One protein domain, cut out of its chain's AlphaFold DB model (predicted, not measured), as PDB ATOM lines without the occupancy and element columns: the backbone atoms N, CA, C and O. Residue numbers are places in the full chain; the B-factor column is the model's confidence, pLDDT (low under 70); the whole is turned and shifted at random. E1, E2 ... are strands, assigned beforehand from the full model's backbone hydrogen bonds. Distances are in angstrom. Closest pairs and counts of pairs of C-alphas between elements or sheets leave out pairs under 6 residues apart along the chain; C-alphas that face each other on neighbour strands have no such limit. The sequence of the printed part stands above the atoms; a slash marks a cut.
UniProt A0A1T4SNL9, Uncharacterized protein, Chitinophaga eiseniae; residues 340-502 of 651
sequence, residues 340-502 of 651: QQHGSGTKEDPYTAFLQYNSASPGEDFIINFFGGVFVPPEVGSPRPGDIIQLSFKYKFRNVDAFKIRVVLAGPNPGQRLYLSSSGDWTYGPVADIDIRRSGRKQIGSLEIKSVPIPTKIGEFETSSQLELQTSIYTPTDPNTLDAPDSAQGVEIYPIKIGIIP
ATOM      1  N   GLN A 340     221.698 235.456 157.593       67.44
ATOM      2  CA  GLN A 340     221.466 234.238 156.809       67.44
ATOM      3  C   GLN A 340     221.408 234.549 155.313       67.44
ATOM      4  O   GLN A 340     220.834 235.554 154.900       67.44
ATOM      5  N   GLN A 341     221.976 233.682 154.476       68.19
ATOM      6  CA  GLN A 341     221.764 233.753 153.031       68.19
ATOM      7  C   GLN A 341     220.345 233.271 152.708       68.19
ATOM      8  O   GLN A 341     219.967 232.155 153.055       68.19
ATOM      9  N   HIS A 342     219.573 234.109 152.027       70.81
ATOM     10  CA  HIS A 342     218.274 233.768 151.460       70.81
ATOM     11  C   HIS A 342     218.357 233.776 149.932       70.81
ATOM     12  O   HIS A 342     219.096 234.565 149.343       70.81
ATOM     13  N   GLY A 343     217.561 232.919 149.297       70.12
ATOM     14  CA  GLY A 343     217.491 232.772 147.845       70.12
ATOM     15  C   GLY A 343     218.408 231.680 147.288       70.12
ATOM     16  O   GLY A 343     219.414 231.310 147.891       70.12
ATOM     17  N   SER A 344     218.041 231.140 146.130       63.69
ATOM     18  CA  SER A 344     218.749 230.070 145.416       63.69
ATOM     19  C   SER A 344     219.801 230.582 144.427       63.69
ATOM     20  O   SER A 344     220.640 229.801 143.978       63.69
ATOM     21  N   GLY A 345     219.815 231.887 144.135       57.78
ATOM     22  CA  GLY A 345     220.744 232.514 143.187       57.78
ATOM     23  C   GLY A 345     220.278 232.446 141.735       57.78
ATOM     24  O   GLY A 345     221.056 232.746 140.828       57.78
ATOM     25  N   THR A 346     219.027 232.043 141.516       57.72
ATOM     26  CA  THR A 346     218.365 232.040 140.209       57.72
ATOM     27  C   THR A 346     217.767 233.414 139.902       57.72
ATOM     28  O   THR A 346     217.724 234.301 140.758       57.72
ATOM     29  N   LYS A 347     217.286 233.609 138.669       57.34
ATOM     30  CA  LYS A 347     216.620 234.853 138.253       57.34
ATOM     31  C   LYS A 347     215.364 235.134 139.082       57.34
ATOM     32  O   LYS A 347     215.079 236.287 139.397       57.34
ATOM     33  N   GLU A 348     214.614 234.092 139.412       64.06
ATOM     34  CA  GLU A 348     213.355 234.178 140.149       64.06
ATOM     35  C   GLU A 348     213.575 234.341 141.661       64.06
ATOM     36  O   GLU A 348     212.674 234.802 142.363       64.06
ATOM     37  N   ASP A 349     214.763 233.976 142.154       64.44
ATOM     38  CA  ASP A 349     215.092 233.912 143.578       64.44
ATOM     39  C   ASP A 349     216.585 234.246 143.831       64.44
ATOM     40  O   ASP A 349     217.383 233.371 144.192       64.44
ATOM     41  N   PRO A 350     216.996 235.510 143.594       63.56
ATOM     42  CA  PRO A 350     218.387 235.945 143.714       63.56
ATOM     43  C   PRO A 350     218.875 235.933 145.166       63.56
ATOM     44  O   PRO A 350     218.081 236.028 146.104       63.56
ATOM     45  N   TYR A 351     220.197 235.885 145.361       65.25
ATOM     46  CA  TYR A 351     220.776 235.922 146.704       65.25
ATOM     47  C   TYR A 351     220.500 237.244 147.425       65.25
ATOM     48  O   TYR A 351     220.664 238.334 146.872       65.25
ATOM     49  N   THR A 352     220.108 237.127 148.691       69.62
ATOM     50  CA  THR A 352     219.893 238.235 149.622       69.62
ATOM     51  C   THR A 352     220.489 237.894 150.987       69.62
ATOM     52  O   THR A 352     220.552 236.728 151.379       69.62
ATOM     53  N   ALA A 353     220.927 238.912 151.726       73.56
ATOM     54  CA  ALA A 353     221.292 238.777 153.131       73.56
ATOM     55  C   ALA A 353     220.051 239.022 153.992       73.56
ATOM     56  O   ALA A 353     219.532 240.136 154.035       73.56
ATOM     57  N   PHE A 354     219.561 237.992 154.671       78.88
ATOM     58  CA  PHE A 354     218.495 238.115 155.651       78.88
ATOM     59  C   PHE A 354     219.074 238.509 157.006       78.88
ATOM     60  O   PHE A 354     219.804 237.743 157.635       78.88
ATOM     61  N   LEU A 355     218.729 239.715 157.444       76.62
ATOM     62  CA  LEU A 355     219.005 240.223 158.775       76.62
ATOM     63  C   LEU A 355     217.867 239.883 159.710       76.62
ATOM     64  O   LEU A 355     216.812 240.520 159.642       76.62
ATOM     65  N   GLN A 356     218.087 238.918 160.594       75.44
ATOM     66  CA  GLN A 356     217.083 238.551 161.573       75.44
ATOM     67  C   GLN A 356     216.934 239.645 162.641       75.44
ATOM     68  O   GLN A 356     217.910 240.207 163.138       75.44
ATOM     69  N   TYR A 357     215.691 239.946 163.008       70.69
ATOM     70  CA  TYR A 357     215.378 240.737 164.191       70.69
ATOM     71  C   TYR A 357     215.676 239.899 165.437       70.69
ATOM     72  O   TYR A 357     215.045 238.859 165.652       70.69
ATOM     73  N   ASN A 358     216.632 240.332 166.258       64.25
ATOM     74  CA  ASN A 358     216.977 239.631 167.489       64.25
ATOM     75  C   ASN A 358     216.218 240.245 168.678       64.25
ATOM     76  O   ASN A 358     216.513 241.349 169.129       64.25
ATOM     77  N   SER A 359     215.221 239.522 169.189       54.94
ATOM     78  CA  SER A 359     214.397 239.943 170.331       54.94
ATOM     79  C   SER A 359     215.024 239.636 171.699       54.94
ATOM     80  O   SER A 359     214.440 239.978 172.729       54.94
ATOM     81  N   ALA A 360     216.197 238.991 171.743       54.31
ATOM     82  CA  ALA A 360     216.745 238.403 172.965       54.31
ATOM     83  C   ALA A 360     217.419 239.399 173.932       54.31
ATOM     84  O   ALA A 360     217.776 239.007 175.043       54.31
ATOM     85  N   SER A 361     217.607 240.675 173.570       54.41
ATOM     86  CA  SER A 361     218.211 241.685 174.463       54.41
ATOM     87  C   SER A 361     217.556 243.065 174.309       54.41
ATOM     88  O   SER A 361     218.084 243.938 173.623       54.41
ATOM     89  N   PRO A 362     216.387 243.292 174.938       46.12
ATOM     90  CA  PRO A 362     215.710 244.584 174.903       46.12
ATOM     91  C   PRO A 362     216.558 245.663 175.595       46.12
ATOM     92  O   PRO A 362     216.781 245.585 176.804       46.12
ATOM     93  N   GLY A 363     217.003 246.677 174.849       46.47
ATOM     94  CA  GLY A 363     217.695 247.857 175.392       46.47
ATOM     95  C   GLY A 363     219.172 247.999 175.021       46.47
ATOM     96  O   GLY A 363     219.750 249.049 175.293       46.47
ATOM     97  N   GLU A 364     219.765 247.005 174.362       47.12
ATOM     98  CA  GLU A 364     221.029 247.178 173.648       47.12
ATOM     99  C   GLU A 364     220.701 247.189 172.158       47.12
ATOM    100  O   GLU A 364     220.177 246.201 171.648       47.12
ATOM    101  N   ASP A 365     220.969 248.304 171.464       48.81
ATOM    102  CA  ASP A 365     220.967 248.298 170.001       48.81
ATOM    103  C   ASP A 365     221.906 247.167 169.581       48.81
ATOM    104  O   ASP A 365     223.127 247.271 169.751       48.81
ATOM    105  N   PHE A 366     221.343 246.067 169.082       46.44
ATOM    106  CA  PHE A 366     222.134 244.971 168.556       46.44
ATOM    107  C   PHE A 366     222.676 245.440 167.214       46.44
ATOM    108  O   PHE A 366     222.118 245.192 166.144       46.44
ATOM    109  N   ILE A 367     223.743 246.232 167.288       49.66
ATOM    110  CA  ILE A 367     224.484 246.678 166.129       49.66
ATOM    111  C   ILE A 367     225.146 245.415 165.605       49.66
ATOM    112  O   ILE A 367     226.212 245.010 166.076       49.66
ATOM    113  N   ILE A 368     224.516 244.797 164.609       48.53
ATOM    114  CA  ILE A 368     225.240 243.950 163.679       48.53
ATOM    115  C   ILE A 368     226.215 244.909 163.002       48.53
ATOM    116  O   ILE A 368     225.902 245.610 162.039       48.53
ATOM    117  N   ASN A 369     227.405 245.034 163.586       42.38
ATOM    118  CA  ASN A 369     228.532 245.586 162.877       42.38
ATOM    119  C   ASN A 369     228.794 244.569 161.784       42.38
ATOM    120  O   ASN A 369     229.490 243.583 161.990       42.38
ATOM    121  N   PHE A 370     228.228 244.835 160.612       44.09
ATOM    122  CA  PHE A 370     228.620 244.176 159.378       44.09
ATOM    123  C   PHE A 370     230.141 244.259 159.166       44.09
ATOM    124  O   PHE A 370     230.694 243.499 158.385       44.09
ATOM    125  N   PHE A 371     230.818 245.164 159.884       42.53
ATOM    126  CA  PHE A 371     232.183 245.559 159.634       42.53
ATOM    127  C   PHE A 371     232.947 245.834 160.931       42.53
ATOM    128  O   PHE A 371     232.942 246.944 161.460       42.53
ATOM    129  N   GLY A 372     233.731 244.851 161.369       35.00
ATOM    130  CA  GLY A 372     235.120 245.154 161.717       35.00
ATOM    131  C   GLY A 372     235.879 245.491 160.427       35.00
ATOM    132  O   GLY A 372     236.717 244.711 160.001       35.00
ATOM    133  N   GLY A 373     235.493 246.596 159.782       35.31
ATOM    134  CA  GLY A 373     235.902 246.992 158.435       35.31
ATOM    135  C   GLY A 373     235.182 246.214 157.329       35.31
ATOM    136  O   GLY A 373     235.324 244.999 157.216       35.31
ATOM    137  N   VAL A 374     234.483 246.917 156.419       36.66
ATOM    138  CA  VAL A 374     234.605 246.503 155.018       36.66
ATOM    139  C   VAL A 374     236.082 246.775 154.836       36.66
ATOM    140  O   VAL A 374     236.473 247.943 154.763       36.66
ATOM    141  N   PHE A 375     236.934 245.754 154.868       38.06
ATOM    142  CA  PHE A 375     238.218 245.936 154.229       38.06
ATOM    143  C   PHE A 375     237.857 246.097 152.762       38.06
ATOM    144  O   PHE A 375     237.743 245.132 152.017       38.06
ATOM    145  N   VAL A 376     237.595 247.352 152.385       40.97
ATOM    146  CA  VAL A 376     237.918 247.884 151.079       40.97
ATOM    147  C   VAL A 376     239.310 247.310 150.858       40.97
ATOM    148  O   VAL A 376     240.210 247.677 151.624       40.97
ATOM    149  N   PRO A 377     239.471 246.297 149.979       40.06
ATOM    150  CA  PRO A 377     240.761 245.654 149.804       40.06
ATOM    151  C   PRO A 377     241.802 246.764 149.660       40.06
ATOM    152  O   PRO A 377     241.457 247.805 149.090       40.06
ATOM    153  N   PRO A 378     243.043 246.613 150.152       39.75
ATOM    154  CA  PRO A 378     244.074 247.653 150.021       39.75
ATOM    155  C   PRO A 378     244.157 248.247 148.598       39.75
ATOM    156  O   PRO A 378     244.523 249.402 148.403       39.75
ATOM    157  N   GLU A 379     243.741 247.452 147.614       37.81
ATOM    158  CA  GLU A 379     243.606 247.733 146.190       37.81
ATOM    159  C   GLU A 379     242.490 248.728 145.800       37.81
ATOM    160  O   GLU A 379     242.652 249.424 144.801       37.81
ATOM    161  N   VAL A 380     241.369 248.836 146.528       43.28
ATOM    162  CA  VAL A 380     240.241 249.743 146.201       43.28
ATOM    163  C   VAL A 380     240.529 251.202 146.604       43.28
ATOM    164  O   VAL A 380     239.890 252.114 146.087       43.28
ATOM    165  N   GLY A 381     241.590 251.434 147.381       52.78
ATOM    166  CA  GLY A 381     242.059 252.761 147.772       52.78
ATOM    167  C   GLY A 381     241.235 253.349 148.920       52.78
ATOM    168  O   GLY A 381     240.009 253.315 148.913       52.78
ATOM    169  N   SER A 382     241.914 253.884 149.935       66.69
ATOM    170  CA  SER A 382     241.250 254.588 151.036       66.69
ATOM    171  C   SER A 382     240.554 255.852 150.515       66.69
ATOM    172  O   SER A 382     241.203 256.600 149.774       66.69
ATOM    173  N   PRO A 383     239.288 256.120 150.906       72.94
ATOM    174  CA  PRO A 383     238.640 257.401 150.653       72.94
ATOM    175  C   PRO A 383     239.542 258.554 151.086       72.94
ATOM    176  O   PRO A 383     240.153 258.506 152.159       72.94
ATOM    177  N   ARG A 384     239.623 259.592 150.259       74.81
ATOM    178  CA  ARG A 384     240.423 260.783 150.527       74.81
ATOM    179  C   ARG A 384     239.527 262.001 150.696       74.81
ATOM    180  O   ARG A 384     238.394 262.015 150.214       74.81
ATOM    181  N   PRO A 385     240.036 263.053 151.346       77.31
ATOM    182  CA  PRO A 385     239.385 264.353 151.315       77.31
ATOM    183  C   PRO A 385     239.093 264.798 149.887       77.31
ATOM    184  O   PRO A 385     239.914 264.617 148.991       77.31
ATOM    185  N   GLY A 386     237.910 265.365 149.693       71.44
ATOM    186  CA  GLY A 386     237.345 265.665 148.391       71.44
ATOM    187  C   GLY A 386     236.440 264.550 147.877       71.44
ATOM    188  O   GLY A 386     235.387 264.863 147.343       71.44
ATOM    189  N   ASP A 387     236.772 263.271 148.040       73.81
ATOM    190  CA  ASP A 387     236.033 262.188 147.376       73.81
ATOM    191  C   ASP A 387     234.539 262.160 147.753       73.81
ATOM    192  O   ASP A 387     234.144 262.558 148.846       73.81
ATOM    193  N   ILE A 388     233.694 261.687 146.839       76.94
ATOM    194  CA  ILE A 388     232.261 261.471 147.063       76.94
ATOM    195  C   ILE A 388     232.009 259.976 147.257       76.94
ATOM    196  O   ILE A 388     232.470 259.153 146.470       76.94
ATOM    197  N   ILE A 389     231.231 259.617 148.271       77.56
ATOM    198  CA  ILE A 389     230.778 258.250 148.522       77.56
ATOM    199  C   ILE A 389     229.361 258.090 147.981       77.56
ATOM    200  O   ILE A 389     228.463 258.842 148.351       77.56
ATOM    201  N   GLN A 390     229.138 257.095 147.128       77.12
ATOM    202  CA  GLN A 390     227.806 256.714 146.665       77.12
ATOM    203  C   GLN A 390     227.447 255.334 147.212       77.12
ATOM    204  O   GLN A 390     228.177 254.373 147.002       77.12
ATOM    205  N   LEU A 391     226.316 255.236 147.901       76.25
ATOM    206  CA  LEU A 391     225.764 254.010 148.462       76.25
ATOM    207  C   LEU A 391     224.401 253.746 147.819       76.25
ATOM    208  O   LEU A 391     223.526 254.603 147.893       76.25
ATOM    209  N   SER A 392     224.170 252.572 147.236       77.06
ATOM    210  CA  SER A 392     222.828 252.187 146.783       77.06
ATOM    211  C   SER A 392     222.543 250.702 146.940       77.06
ATOM    212  O   SER A 392     223.424 249.877 146.746       77.06
ATOM    213  N   PHE A 393     221.316 250.338 147.314       74.56
ATOM    214  CA  PHE A 393     220.879 248.940 147.372       74.56
ATOM    215  C   PHE A 393     219.365 248.802 147.454       74.56
ATOM    216  O   PHE A 393     218.656 249.729 147.845       74.56
ATOM    217  N   LYS A 394     218.855 247.620 147.103       83.25
ATOM    218  CA  LYS A 394     217.448 247.250 147.309       83.25
ATOM    219  C   LYS A 394     217.297 246.517 148.640       83.25
ATOM    220  O   LYS A 394     218.221 245.854 149.102       83.25
ATOM    221  N   TYR A 395     216.123 246.604 149.246       87.19
ATOM    222  CA  TYR A 395     215.807 245.880 150.474       87.19
ATOM    223  C   TYR A 395     214.349 245.422 150.482       87.19
ATOM    224  O   TYR A 395     213.496 245.981 149.784       87.19
ATOM    225  N   LYS A 396     214.052 244.412 151.299       88.12
ATOM    226  CA  LYS A 396     212.701 243.908 151.526       88.12
ATOM    227  C   LYS A 396     212.447 243.653 153.009       88.12
ATOM    228  O   LYS A 396     213.067 242.799 153.630       88.12
ATOM    229  N   PHE A 397     211.480 244.370 153.564       86.75
ATOM    230  CA  PHE A 397     210.959 244.161 154.908       86.75
ATOM    231  C   PHE A 397     210.249 242.807 155.022       86.75
ATOM    232  O   PHE A 397     209.339 242.502 154.244       86.75
ATOM    233  N   ARG A 398     210.609 242.024 156.039       85.19
ATOM    234  CA  ARG A 398     209.942 240.784 156.446       85.19
ATOM    235  C   ARG A 398     209.397 240.973 157.859       85.19
ATOM    236  O   ARG A 398     210.094 240.747 158.835       85.19
ATOM    237  N   ASN A 399     208.145 241.423 157.962       82.50
ATOM    238  CA  ASN A 399     207.426 241.588 159.238       82.50
ATOM    239  C   ASN A 399     208.114 242.509 160.265       82.50
ATOM    240  O   ASN A 399     207.874 242.378 161.465       82.50
ATOM    241  N   VAL A 400     208.938 243.440 159.775       81.75
ATOM    242  CA  VAL A 400     209.471 244.574 160.535       81.75
ATOM    243  C   VAL A 400     209.111 245.884 159.830       81.75
ATOM    244  O   VAL A 400     208.895 245.899 158.609       81.75
ATOM    245  N   ASP A 401     209.018 246.977 160.581       83.25
ATOM    246  CA  ASP A 401     208.639 248.300 160.071       83.25
ATOM    247  C   ASP A 401     209.839 249.225 159.805       83.25
ATOM    248  O   ASP A 401     209.677 250.241 159.127       83.25
ATOM    249  N   ALA A 402     211.030 248.891 160.310       86.25
ATOM    250  CA  ALA A 402     212.205 249.741 160.218       86.25
ATOM    251  C   ALA A 402     213.519 248.955 160.300       86.25
ATOM    252  O   ALA A 402     213.607 247.898 160.921       86.25
ATOM    253  N   PHE A 403     214.559 249.515 159.690       87.12
ATOM    254  CA  PHE A 403     215.957 249.172 159.941       87.12
ATOM    255  C   PHE A 403     216.809 250.440 159.839       87.12
ATOM    256  O   PHE A 403     216.354 251.462 159.321       87.12
ATOM    257  N   LYS A 404     218.031 250.392 160.359       86.38
ATOM    258  CA  LYS A 404     218.958 251.521 160.383       86.38
ATOM    259  C   LYS A 404     220.234 251.190 159.637       86.38
ATOM    260  O   LYS A 404     220.669 250.039 159.627       86.38
ATOM    261  N   ILE A 405     220.844 252.211 159.050       86.25
ATOM    262  CA  ILE A 405     222.164 252.130 158.425       86.25
ATOM    263  C   ILE A 405     223.053 253.198 159.030       86.25
ATOM    264  O   ILE A 405     222.619 254.317 159.273       86.25
ATOM    265  N   ARG A 406     224.322 252.873 159.207       85.56
ATOM    266  CA  ARG A 406     225.343 253.787 159.679       85.56
ATOM    267  C   ARG A 406     226.537 253.699 158.754       85.56
ATOM    268  O   ARG A 406     227.154 252.646 158.674       85.56
ATOM    269  N   VAL A 407     226.883 254.796 158.097       85.06
ATOM    270  CA  VAL A 407     228.097 254.891 157.277       85.06
ATOM    271  C   VAL A 407     229.072 255.817 157.989       85.06
ATOM    272  O   VAL A 407     228.740 256.969 158.273       85.06
ATOM    273  N   VAL A 408     230.258 255.303 158.301       85.69
ATOM    274  CA  VAL A 408     231.295 255.981 159.076       85.69
ATOM    275  C   VAL A 408     232.583 256.031 158.272       85.69
ATOM    276  O   VAL A 408     233.021 255.010 157.753       85.69
ATOM    277  N   LEU A 409     233.224 257.194 158.218       83.88
ATOM    278  CA  LEU A 409     234.640 257.294 157.872       83.88
ATOM    279  C   LEU A 409     235.438 257.417 159.164       83.88
ATOM    280  O   LEU A 409     235.319 258.422 159.868       83.88
ATOM    281  N   ALA A 410     236.217 256.390 159.486       80.81
ATOM    282  CA  ALA A 410     237.090 256.355 160.648       80.81
ATOM    283  C   ALA A 410     238.526 256.719 160.246       80.81
ATOM    284  O   ALA A 410     239.110 256.112 159.353       80.81
ATOM    285  N   GLY A 411     239.097 257.726 160.900       74.38
ATOM    286  CA  GLY A 411     240.522 258.025 160.838       74.38
ATOM    287  C   GLY A 411     241.332 257.151 161.807       74.38
ATOM    288  O   GLY A 411     240.762 256.441 162.640       74.38
ATOM    289  N   PRO A 412     242.672 257.232 161.759       70.75
ATOM    290  CA  PRO A 412     243.566 256.445 162.610       70.75
ATOM    291  C   PRO A 412     243.415 256.762 164.105       70.75
ATOM    292  O   PRO A 412     243.797 255.952 164.950       70.75
ATOM    293  N   ASN A 413     242.863 257.929 164.454       75.81
ATOM    294  CA  ASN A 413     242.627 258.311 165.841       75.81
ATOM    295  C   ASN A 413     241.174 258.008 166.266       75.81
ATOM    296  O   ASN A 413     240.251 258.394 165.549       75.81
ATOM    297  N   PRO A 414     240.928 257.443 167.468       67.94
ATOM    298  CA  PRO A 414     239.593 257.043 167.948       67.94
ATOM    299  C   PRO A 414     238.501 258.133 167.985       67.94
ATOM    300  O   PRO A 414     237.333 257.806 168.171       67.94
ATOM    301  N   GLY A 415     238.860 259.411 167.818       72.12
ATOM    302  CA  GLY A 415     237.930 260.546 167.741       72.12
ATOM    303  C   GLY A 415     237.674 261.079 166.327       72.12
ATOM    304  O   GLY A 415     236.818 261.938 166.154       72.12
ATOM    305  N   GLN A 416     238.385 260.594 165.307       77.56
ATOM    306  CA  GLN A 416     238.210 261.032 163.922       77.56
ATOM    307  C   GLN A 416     237.134 260.183 163.255       77.56
ATOM    308  O   GLN A 416     237.441 259.208 162.577       77.56
ATOM    309  N   ARG A 417     235.862 260.513 163.483       84.31
ATOM    310  CA  ARG A 417     234.739 259.829 162.834       84.31
ATOM    311  C   ARG A 417     233.826 260.829 162.151       84.31
ATOM    312  O   ARG A 417     233.384 261.788 162.779       84.31
ATOM    313  N   LEU A 418     233.545 260.584 160.877       86.75
ATOM    314  CA  LEU A 418     232.483 261.264 160.145       86.75
ATOM    315  C   LEU A 418     231.337 260.298 159.925       86.75
ATOM    316  O   LEU A 418     231.568 259.162 159.522       86.75
ATOM    317  N   TYR A 419     230.122 260.774 160.141       90.00
ATOM    318  CA  TYR A 419     228.907 260.016 159.897       90.00
ATOM    319  C   TYR A 419     228.176 260.611 158.700       90.00
ATOM    320  O   TYR A 419     227.952 261.824 158.654       90.00
ATOM    321  N   LEU A 420     227.823 259.759 157.740       90.88
ATOM    322  CA  LEU A 420     227.031 260.160 156.584       90.88
ATOM    323  C   LEU A 420     225.556 260.251 156.981       90.88
ATOM    324  O   LEU A 420     224.980 259.278 157.473       90.88
ATOM    325  N   SER A 421     224.936 261.403 156.749       90.19
ATOM    326  CA  SER A 421     223.497 261.580 156.931       90.19
ATOM    327  C   SER A 421     222.702 260.999 155.754       90.19
ATOM    328  O   SER A 421     223.232 260.709 154.679       90.19
ATOM    329  N   SER A 422     221.381 260.903 155.915       87.75
ATOM    330  CA  SER A 422     220.471 260.525 154.826       87.75
ATOM    331  C   SER A 422     220.400 261.555 153.692       87.75
ATOM    332  O   SER A 422     220.006 261.196 152.586       87.75
ATOM    333  N   SER A 423     220.787 262.812 153.941       88.12
ATOM    334  CA  SER A 423     220.910 263.860 152.916       88.12
ATOM    335  C   SER A 423     222.225 263.796 152.139       88.12
ATOM    336  O   SER A 423     222.367 264.504 151.148       88.12
ATOM    337  N   GLY A 424     223.171 262.949 152.562       89.56
ATOM    338  CA  GLY A 424     224.513 262.880 151.988       89.56
ATOM    339  C   GLY A 424     225.533 263.806 152.663       89.56
ATOM    340  O   GLY A 424     226.676 263.868 152.222       89.56
ATOM    341  N   ASP A 425     225.173 264.502 153.739       91.00
ATOM    342  CA  ASP A 425     226.090 265.394 154.451       91.00
ATOM    343  C   ASP A 425     226.994 264.619 155.418       91.00
ATOM    344  O   ASP A 425     226.566 263.664 156.072       91.00
ATOM    345  N   TRP A 426     228.245 265.065 155.559       89.69
ATOM    346  CA  TRP A 426     229.161 264.537 156.568       89.69
ATOM    347  C   TRP A 426     229.016 265.302 157.877       89.69
ATOM    348  O   TRP A 426     229.199 266.518 157.928       89.69
ATOM    349  N   THR A 427     228.740 264.580 158.958       88.38
ATOM    350  CA  THR A 427     228.614 265.160 160.296       88.38
ATOM    351  C   THR A 427     229.710 264.644 161.219       88.38
ATOM    352  O   THR A 427     230.023 263.454 161.250       88.38
ATOM    353  N   TYR A 428     230.311 265.567 161.969       83.31
ATOM    354  CA  TYR A 428     231.233 265.260 163.056       83.31
ATOM    355  C   TYR A 428     230.471 265.265 164.382       83.31
ATOM    356  O   TYR A 428     229.721 266.204 164.656       83.31
ATOM    357  N   GLY A 429     230.683 264.255 165.225       72.88
ATOM    358  CA  GLY A 429     230.096 264.204 166.565       72.88
ATOM    359  C   GLY A 429     229.188 262.991 166.787       72.88
ATOM    360  O   GLY A 429     229.639 261.874 166.532       72.88
ATOM    361  N   PRO A 430     227.978 263.162 167.362       70.94
ATOM    362  CA  PRO A 430     227.144 262.036 167.757       70.94
ATOM    363  C   PRO A 430     226.771 261.188 166.543       70.94
ATOM    364  O   PRO A 430     226.634 261.685 165.430       70.94
ATOM    365  N   VAL A 431     226.611 259.895 166.798       76.06
ATOM    366  CA  VAL A 431     226.265 258.890 165.798       76.06
ATOM    367  C   VAL A 431     225.047 259.339 164.983       76.06
ATOM    368  O   VAL A 431     223.974 259.546 165.549       76.06
ATOM    369  N   ALA A 432     225.216 259.469 163.665       81.25
ATOM    370  CA  ALA A 432     224.112 259.687 162.739       81.25
ATOM    371  C   ALA A 432     223.732 258.353 162.089       81.25
ATOM    372  O   ALA A 432     224.505 257.780 161.320       81.25
ATOM    373  N   ASP A 433     222.541 257.865 162.430       86.31
ATOM    374  CA  ASP A 433     221.942 256.700 161.794       86.31
ATOM    375  C   ASP A 433     220.928 257.152 160.741       86.31
ATOM    376  O   ASP A 433     220.150 258.087 160.937       86.31
ATOM    377  N   ILE A 434     220.926 256.457 159.613       88.94
ATOM    378  CA  ILE A 434     219.947 256.600 158.549       88.94
ATOM    379  C   ILE A 434     218.802 255.639 158.860       88.94
ATOM    380  O   ILE A 434     218.910 254.429 158.654       88.94
ATOM    381  N   ASP A 435     217.708 256.193 159.375       89.00
ATOM    382  CA  ASP A 435     216.489 255.445 159.669       89.00
ATOM    383  C   ASP A 435     215.709 255.158 158.379       89.00
ATOM    384  O   ASP A 435     215.197 256.070 157.724       89.00
ATOM    385  N   ILE A 436     215.552 253.879 158.039       89.19
ATOM    386  CA  ILE A 436     214.723 253.434 156.920       89.19
ATOM    387  C   ILE A 436     213.455 252.809 157.473       89.19
ATOM    388  O   ILE A 436     213.478 251.737 158.072       89.19
ATOM    389  N   ARG A 437     212.325 253.479 157.236       88.62
ATOM    390  CA  ARG A 437     211.004 253.043 157.691       88.62
ATOM    391  C   ARG A 437     210.122 252.614 156.531       88.62
ATOM    392  O   ARG A 437     210.126 253.202 155.448       88.62
ATOM    393  N   ARG A 438     209.310 251.598 156.778       85.69
ATOM    394  CA  ARG A 438     208.328 251.081 155.843       85.69
ATOM    395  C   ARG A 438     207.165 252.059 155.697       85.69
ATOM    396  O   ARG A 438     206.483 252.390 156.662       85.69
ATOM    397  N   SER A 439     206.883 252.475 154.464       79.06
ATOM    398  CA  SER A 439     205.705 253.292 154.159       79.06
ATOM    399  C   SER A 439     204.499 252.396 153.847       79.06
ATOM    400  O   SER A 439     204.365 251.844 152.749       79.06
ATOM    401  N   GLY A 440     203.614 252.219 154.831       77.75
ATOM    402  CA  GLY A 440     202.389 251.428 154.687       77.75
ATOM    403  C   GLY A 440     202.657 249.936 154.452       77.75
ATOM    404  O   GLY A 440     203.439 249.317 155.167       77.75
ATOM    405  N   ARG A 441     201.989 249.344 153.449       73.81
ATOM    406  CA  ARG A 441     202.096 247.907 153.111       73.81
ATOM    407  C   ARG A 441     203.260 247.564 152.172       73.81
ATOM    408  O   ARG A 441     203.438 246.395 151.839       73.81
ATOM    409  N   LYS A 442     204.018 248.551 151.681       73.38
ATOM    410  CA  LYS A 442     205.116 248.297 150.737       73.38
ATOM    411  C   LYS A 442     206.265 247.607 151.459       73.38
ATOM    412  O   LYS A 442     206.894 248.214 152.310       73.38
ATOM    413  N   GLN A 443     206.546 246.355 151.108       79.75
ATOM    414  CA  GLN A 443     207.644 245.599 151.712       79.75
ATOM    415  C   GLN A 443     208.982 245.833 151.012       79.75
ATOM    416  O   GLN A 443     210.010 245.688 151.650       79.75
ATOM    417  N   ILE A 444     208.987 246.208 149.733       86.00
ATOM    418  CA  ILE A 444     210.210 246.368 148.938       86.00
ATOM    419  C   ILE A 444     210.529 247.854 148.788       86.00
ATOM    420  O   ILE A 444     209.632 248.654 148.502       86.00
ATOM    421  N   GLY A 445     211.798 248.208 148.959       86.69
ATOM    422  CA  GLY A 445     212.311 249.555 148.749       86.69
ATOM    423  C   GLY A 445     213.727 249.560 148.183       86.69
ATOM    424  O   GLY A 445     214.340 248.516 147.957       86.69
ATOM    425  N   SER A 446     214.229 250.763 147.931       87.88
ATOM    426  CA  SER A 446     215.598 251.015 147.499       87.88
ATOM    427  C   SER A 446     216.148 252.216 148.247       87.88
ATOM    428  O   SER A 446     215.423 253.181 148.484       87.88
ATOM    429  N   LEU A 447     217.425 252.149 148.593       84.69
ATOM    430  CA  LEU A 447     218.194 253.255 149.127       84.69
ATOM    431  C   LEU A 447     219.194 253.715 148.076       84.69
ATOM    432  O   LEU A 447     219.858 252.883 147.460       84.69
ATOM    433  N   GLU A 448     219.327 255.026 147.925       86.19
ATOM    434  CA  GLU A 448     220.429 255.658 147.212       86.19
ATOM    435  C   GLU A 448     220.852 256.906 147.990       86.19
ATOM    436  O   GLU A 448     220.026 257.764 148.292       86.19
ATOM    437  N   ILE A 449     222.131 256.977 148.350       82.94
ATOM    438  CA  ILE A 449     222.747 258.107 149.043       82.94
ATOM    439  C   ILE A 449     224.007 258.467 148.274       82.94
ATOM    440  O   ILE A 449     224.854 257.613 148.019       82.94
ATOM    441  N   LYS A 450     224.148 259.742 147.928       84.56
ATOM    442  CA  LYS A 450     225.369 260.304 147.360       84.56
ATOM    443  C   LYS A 450     225.873 261.365 148.322       84.56
ATOM    444  O   LYS A 450     225.130 262.291 148.632       84.56
ATOM    445  N   SER A 451     227.091 261.206 148.823       86.12
ATOM    446  CA  SER A 451     227.648 262.149 149.779       86.12
ATOM    447  C   SER A 451     228.025 263.469 149.110       86.12
ATOM    448  O   SER A 451     228.340 263.520 147.918       86.12
ATOM    449  N   VAL A 452     228.088 264.534 149.899       84.94
ATOM    450  CA  VAL A 452     228.922 265.694 149.576       84.94
ATOM    451  C   VAL A 452     230.406 265.287 149.627       84.94
ATOM    452  O   VAL A 452     230.735 264.241 150.213       84.94
ATOM    453  N   PRO A 453     231.315 266.065 149.013       84.75
ATOM    454  CA  PRO A 453     232.754 265.840 149.124       84.75
ATOM    455  C   PRO A 453     233.200 265.617 150.574       84.75
ATOM    456  O   PRO A 453     232.793 266.360 151.472       84.75
ATOM    457  N   ILE A 454     234.032 264.599 150.814       83.50
ATOM    458  CA  ILE A 454     234.607 264.342 152.138       83.50
ATOM    459  C   ILE A 454     235.389 265.588 152.575       83.50
ATOM    460  O   ILE A 454     236.264 266.048 151.838       83.50
ATOM    461  N   PRO A 455     235.119 266.153 153.761       80.81
ATOM    462  CA  PRO A 455     235.770 267.383 154.185       80.81
ATOM    463  C   PRO A 455     237.284 267.197 154.390       80.81
ATOM    464  O   PRO A 455     237.764 266.153 154.831       80.81
ATOM    465  N   THR A 456     238.056 268.253 154.124       77.06
ATOM    466  CA  THR A 456     239.514 268.317 154.366       77.06
ATOM    467  C   THR A 456     239.887 268.427 155.848       77.06
ATOM    468  O   THR A 456     241.064 268.376 156.207       77.06
ATOM    469  N   LYS A 457     238.888 268.545 156.732       70.00
ATOM    470  CA  LYS A 457     239.052 268.554 158.188       70.00
ATOM    471  C   LYS A 457     237.929 267.773 158.870       70.00
ATOM    472  O   LYS A 457     236.771 267.875 158.473       70.00
ATOM    473  N   ILE A 458     238.269 267.028 159.922       65.81
ATOM    474  CA  ILE A 458     237.329 266.360 160.838       65.81
ATOM    475  C   ILE A 458     237.469 267.027 162.205       65.81
ATOM    476  O   ILE A 458     238.407 266.741 162.951       65.81
ATOM    477  N   GLY A 459     236.556 267.942 162.535       66.50
ATOM    478  CA  GLY A 459     236.690 268.770 163.734       66.50
ATOM    479  C   GLY A 459     237.951 269.641 163.664       66.50
ATOM    480  O   GLY A 459     238.104 270.432 162.737       66.50
ATOM    481  N   GLU A 460     238.860 269.482 164.629       55.09
ATOM    482  CA  GLU A 460     240.155 270.187 164.667       55.09
ATOM    483  C   GLU A 460     241.281 269.456 163.919       55.09
ATOM    484  O   GLU A 460     242.378 269.993 163.773       55.09
ATOM    485  N   PHE A 461     241.037 268.232 163.447       53.12
ATOM    486  CA  PHE A 461     242.064 267.415 162.818       53.12
ATOM    487  C   PHE A 461     242.035 267.556 161.297       53.12
ATOM    488  O   PHE A 461     240.966 267.521 160.686       53.12
ATOM    489  N   GLU A 462     243.207 267.636 160.670       59.34
ATOM    490  CA  GLU A 462     243.317 267.395 159.230       59.34
ATOM    491  C   GLU A 462     242.904 265.950 158.935       59.34
ATOM    492  O   GLU A 462     243.269 265.022 159.669       59.34
ATOM    493  N   THR A 463     242.090 265.754 157.900       57.62
ATOM    494  CA  THR A 463     241.735 264.407 157.460       57.62
ATOM    495  C   THR A 463     242.994 263.681 157.007       57.62
ATOM    496  O   THR A 463     243.708 264.134 156.113       57.62
ATOM    497  N   SER A 464     243.283 262.536 157.625       57.78
ATOM    498  CA  SER A 464     244.364 261.664 157.176       57.78
ATOM    499  C   SER A 464     244.088 261.155 155.762       57.78
ATOM    500  O   SER A 464     242.942 260.950 155.366       57.78
ATOM    501  N   SER A 465     245.150 260.841 155.020       55.59
ATOM    502  CA  SER A 465     245.073 260.120 153.737       55.59
ATOM    503  C   SER A 465     244.594 258.667 153.871       55.59
ATOM    504  O   SER A 465     244.418 257.974 152.872       55.59
ATOM    505  N   GLN A 466     244.407 258.199 155.105       61.38
ATOM    506  CA  GLN A 466     243.938 256.866 155.455       61.38
ATOM    507  C   GLN A 466     242.632 257.016 156.231       61.38
ATOM    508  O   GLN A 466     242.651 257.141 157.457       61.38
ATOM    509  N   LEU A 467     241.516 257.094 155.509       65.06
ATOM    510  CA  LEU A 467     240.179 256.931 156.072       65.06
ATOM    511  C   LEU A 467     239.723 255.491 155.823       65.06
ATOM    512  O   LEU A 467     239.954 254.932 154.751       65.06
ATOM    513  N   GLU A 468     239.077 254.894 156.815       73.06
ATOM    514  CA  GLU A 468     238.451 253.580 156.729       73.06
ATOM    515  C   GLU A 468     236.933 253.756 156.633       73.06
ATOM    516  O   GLU A 468     236.320 254.387 157.495       73.06
ATOM    517  N   LEU A 469     236.319 253.215 155.579       69.94
ATOM    518  CA  LEU A 469     234.869 253.243 155.398       69.94
ATOM    519  C   LEU A 469     234.222 252.046 156.109       69.94
ATOM    520  O   LEU A 469     234.497 250.895 155.781       69.94
ATOM    521  N   GLN A 470     233.324 252.321 157.051       71.50
ATOM    522  CA  GLN A 470     232.584 251.322 157.827       71.50
ATOM    523  C   GLN A 470     231.075 251.519 157.625       71.50
ATOM    524  O   GLN A 470     230.577 252.621 157.827       71.50
ATOM    525  N   THR A 471     230.332 250.466 157.262       64.12
ATOM    526  CA  THR A 471     228.886 250.566 156.950       64.12
ATOM    527  C   THR A 471     228.023 249.599 157.772       64.12
ATOM    528  O   THR A 471     227.706 248.506 157.328       64.12
ATOM    529  N   SER A 472     227.597 249.944 158.979       71.44
ATOM    530  CA  SER A 472     226.762 249.036 159.783       71.44
ATOM    531  C   SER A 472     225.294 249.082 159.341       71.44
ATOM    532  O   SER A 472     224.760 250.157 159.085       71.44
ATOM    533  N   ILE A 473     224.615 247.935 159.294       72.50
ATOM    534  CA  ILE A 473     223.162 247.843 159.093       72.50
ATOM    535  C   ILE A 473     222.581 247.040 160.251       72.50
ATOM    536  O   ILE A 473     223.184 246.071 160.692       72.50
ATOM    537  N   TYR A 474     221.443 247.441 160.800       72.75
ATOM    538  CA  TYR A 474     220.852 246.720 161.924       72.75
ATOM    539  C   TYR A 474     219.360 246.997 162.048       72.75
ATOM    540  O   TYR A 474     218.844 247.994 161.541       72.75
ATOM    541  N   THR A 475     218.649 246.096 162.717       70.81
ATOM    542  CA  THR A 475     217.241 246.291 163.060       70.81
ATOM    543  C   THR A 475     217.157 246.922 164.460       70.81
ATOM    544  O   THR A 475     217.829 246.451 165.376       70.81
ATOM    545  N   PRO A 476     216.419 248.033 164.650       67.50
ATOM    546  CA  PRO A 476     216.279 248.657 165.965       67.50
ATOM    547  C   PRO A 476     215.481 247.749 166.905       67.50
ATOM    548  O   PRO A 476     214.499 247.166 166.473       67.50
ATOM    549  N   THR A 477     215.832 247.672 168.191       65.00
ATOM    550  CA  THR A 477     215.176 246.780 169.175       65.00
ATOM    551  C   THR A 477     213.810 247.269 169.683       65.00
ATOM    552  O   THR A 477     213.368 246.855 170.757       65.00
ATOM    553  N   ASP A 478     213.157 248.206 168.994       67.50
ATOM    554  CA  ASP A 478     211.884 248.771 169.452       67.50
ATOM    555  C   ASP A 478     210.755 247.743 169.247       67.50
ATOM    556  O   ASP A 478     210.424 247.417 168.115       67.50
ATOM    557  N   PRO A 479     210.105 247.226 170.304       59.78
ATOM    558  CA  PRO A 479     209.066 246.203 170.170       59.78
ATOM    559  C   PRO A 479     207.844 246.654 169.353       59.78
ATOM    560  O   PRO A 479     207.050 245.811 168.937       59.78
ATOM    561  N   ASN A 480     207.683 247.958 169.097       65.44
ATOM    562  CA  ASN A 480     206.628 248.481 168.229       65.44
ATOM    563  C   ASN A 480     206.905 248.265 166.733       65.44
ATOM    564  O   ASN A 480     206.032 248.559 165.918       65.44
ATOM    565  N   THR A 481     208.080 247.744 166.367       61.78
ATOM    566  CA  THR A 481     208.496 247.580 164.971       61.78
ATOM    567  C   THR A 481     208.020 246.277 164.332       61.78
ATOM    568  O   THR A 481     208.376 245.999 163.190       61.78
ATOM    569  N   LEU A 482     207.253 245.446 165.049       66.44
ATOM    570  CA  LEU A 482     206.890 244.086 164.639       66.44
ATOM    571  C   LEU A 482     205.425 243.978 164.197       66.44
ATOM    572  O   LEU A 482     204.517 244.378 164.922       66.44
ATOM    573  N   ASP A 483     205.181 243.354 163.040       65.12
ATOM    574  CA  ASP A 483     203.812 243.156 162.528       65.12
ATOM    575  C   ASP A 483     203.144 241.850 162.987       65.12
ATOM    576  O   ASP A 483     201.916 241.754 162.983       65.12
ATOM    577  N   ALA A 484     203.926 240.814 163.314       65.44
ATOM    578  CA  ALA A 484     203.407 239.485 163.649       65.44
ATOM    579  C   ALA A 484     204.398 238.670 164.509       65.44
ATOM    580  O   ALA A 484     205.577 238.624 164.158       65.44
ATOM    581  N   PRO A 485     203.946 237.977 165.574       59.34
ATOM    582  CA  PRO A 485     204.824 237.317 166.550       59.34
ATOM    583  C   PRO A 485     205.555 236.045 166.066       59.34
ATOM    584  O   PRO A 485     206.611 235.749 166.609       59.34
ATOM    585  N   ASP A 486     205.065 235.337 165.035       58.59
ATOM    586  CA  ASP A 486     205.513 233.956 164.720       58.59
ATOM    587  C   ASP A 486     206.087 233.757 163.299       58.59
ATOM    588  O   ASP A 486     206.085 232.655 162.753       58.59
ATOM    589  N   SER A 487     206.564 234.819 162.651       62.41
ATOM    590  CA  SER A 487     207.157 234.739 161.303       62.41
ATOM    591  C   SER A 487     208.622 235.158 161.329       62.41
ATOM    592  O   SER A 487     209.036 235.834 162.264       62.41
ATOM    593  N   ALA A 488     209.418 234.769 160.325       71.00
ATOM    594  CA  ALA A 488     210.786 235.267 160.186       71.00
ATOM    595  C   ALA A 488     210.751 236.807 160.112       71.00
ATOM    596  O   ALA A 488     210.312 237.378 159.109       71.00
ATOM    597  N   GLN A 489     211.127 237.453 161.216       79.19
ATOM    598  CA  GLN A 489     211.174 238.902 161.379       79.19
ATOM    599  C   GLN A 489     212.563 239.372 160.969       79.19
ATOM    600  O   GLN A 489     213.559 238.877 161.493       79.19
ATOM    601  N   GLY A 490     212.639 240.300 160.025       82.25
ATOM    602  CA  GLY A 490     213.913 240.804 159.552       82.25
ATOM    603  C   GLY A 490     213.825 241.670 158.308       82.25
ATOM    604  O   GLY A 490     212.750 242.059 157.849       82.25
ATOM    605  N   VAL A 491     214.983 241.953 157.730       82.62
ATOM    606  CA  VAL A 491     215.113 242.638 156.443       82.62
ATOM    607  C   VAL A 491     215.985 241.797 155.526       82.62
ATOM    608  O   VAL A 491     217.064 241.370 155.913       82.62
ATOM    609  N   GLU A 492     215.528 241.576 154.299       83.31
ATOM    610  CA  GLU A 492     216.365 241.048 153.223       83.31
ATOM    611  C   GLU A 492     217.064 242.217 152.532       83.31
ATOM    612  O   GLU A 492     216.414 243.144 152.045       83.31
ATOM    613  N   ILE A 493     218.388 242.176 152.498       78.88
ATOM    614  CA  ILE A 493     219.241 243.170 151.857       78.88
ATOM    615  C   ILE A 493     219.780 242.561 150.572       78.88
ATOM    616  O   ILE A 493     220.409 241.503 150.583       78.88
ATOM    617  N   TYR A 494     219.507 243.226 149.454       77.88
ATOM    618  CA  TYR A 494     220.127 242.899 148.176       77.88
ATOM    619  C   TYR A 494     221.564 243.435 148.163       77.88
ATOM    620  O   TYR A 494     221.867 244.346 148.937       77.88
ATOM    621  N   PRO A 495     222.446 242.919 147.288       65.50
ATOM    622  CA  PRO A 495     223.839 243.347 147.236       65.50
ATOM    623  C   PRO A 495     223.998 244.869 147.273       65.50
ATOM    624  O   PRO A 495     223.339 245.606 146.533       65.50
ATOM    625  N   ILE A 496     224.858 245.325 148.184       63.81
ATOM    626  CA  ILE A 496     225.114 246.746 148.396       63.81
ATOM    627  C   ILE A 496     225.996 247.288 147.266       63.81
ATOM    628  O   ILE A 496     226.871 246.607 146.747       63.81
ATOM    629  N   LYS A 497     225.779 248.518 146.833       61.62
ATOM    630  CA  LYS A 497     226.671 249.186 145.894       61.62
ATOM    631  C   LYS A 497     227.338 250.335 146.617       61.62
ATOM    632  O   LYS A 497     226.644 251.262 147.017       61.62
ATOM    633  N   ILE A 498     228.652 250.259 146.805       63.53
ATOM    634  CA  ILE A 498     229.460 251.346 147.363       63.53
ATOM    635  C   ILE A 498     230.439 251.798 146.285       63.53
ATOM    636  O   ILE A 498     231.216 250.985 145.792       63.53
ATOM    637  N   GLY A 499     230.388 253.074 145.915       61.59
ATOM    638  CA  GLY A 499     231.321 253.721 145.001       61.59
ATOM    639  C   GLY A 499     232.071 254.854 145.694       61.59
ATOM    640  O   GLY A 499     231.479 255.608 146.467       61.59
ATOM    641  N   ILE A 500     233.365 254.984 145.398       62.09
ATOM    642  CA  ILE A 500     234.196 256.129 145.785       62.09
ATOM    643  C   ILE A 500     234.500 256.909 144.504       62.09
ATOM    644  O   ILE A 500     235.149 256.401 143.590       62.09
ATOM    645  N   ILE A 501     233.996 258.134 144.420       60.12
ATOM    646  CA  ILE A 501     234.134 259.039 143.281       60.12
ATOM    647  C   ILE A 501     235.206 260.073 143.648       60.12
ATOM    648  O   ILE A 501     234.913 261.005 144.399       60.12
ATOM    649  N   PRO A 502     236.454 259.927 143.172       54.75
ATOM    650  CA  PRO A 502     237.554 260.730 143.682       54.75
ATOM    651  C   PRO A 502     237.481 262.178 143.207       54.75
ATOM    652  O   PRO A 502     237.624 262.407 142.010       54.75
TER     653      PRO A 502
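AT A GLANCE: This is residues 340 to 502 of the 651 residues of an uncharacterized protein of Chitinophaga eiseniae (UniProt A0A1T4SNL9). Little of it is regular structure, but the body is a sandwich, two antiparallel, branched sheets face to face: E3, E8, E10, E11 with hairpin E1 and E2 beyond E10, and E4, E5, E6, E7, E9. Of 163 printed residues, 62 are in eleven named strands, E1 to E11 in order: all strand. It is compact, radius of gyration of the C-alphas 16.8 A, spanning 51 by 38 by 26 A.

IN THESE COORDINATES: Find C-alpha 388 at (232.261, 261.471, 147.063); E3 runs 31.8 A to residue 398. Its sheet adds E1, 340 to 342, E2, 352 to 356, E8, 444 to 450, E10, 490 to 493, and E11, ending at C-alpha 501, (234.134, 259.039, 143.281), from 497. The other sheet has E4, residues 402 to 410, E5, 417 to 420, E6, 426 to 428, E7, 434 to 437, and E9, 468 to 474.

HOW THE PARTS SIT: Beside E3, E8 lies on one side, N 391 and O 449 2.8 A apart; E11 on the other, N 390 and O 499 2.9 A. E4 and E9 have N 406 and O 472 at 2.8 A. E4, E5, E6 form a meander, successive antiparallel neighbours; E7, antiparallel to E4, completes a Greek key.

THE WHOLE: The printed part has no cut. E2 to E3, E8 to E9 and E9 to E10 are long links. Residues 358 to 382, among others, are under pLDDT 70.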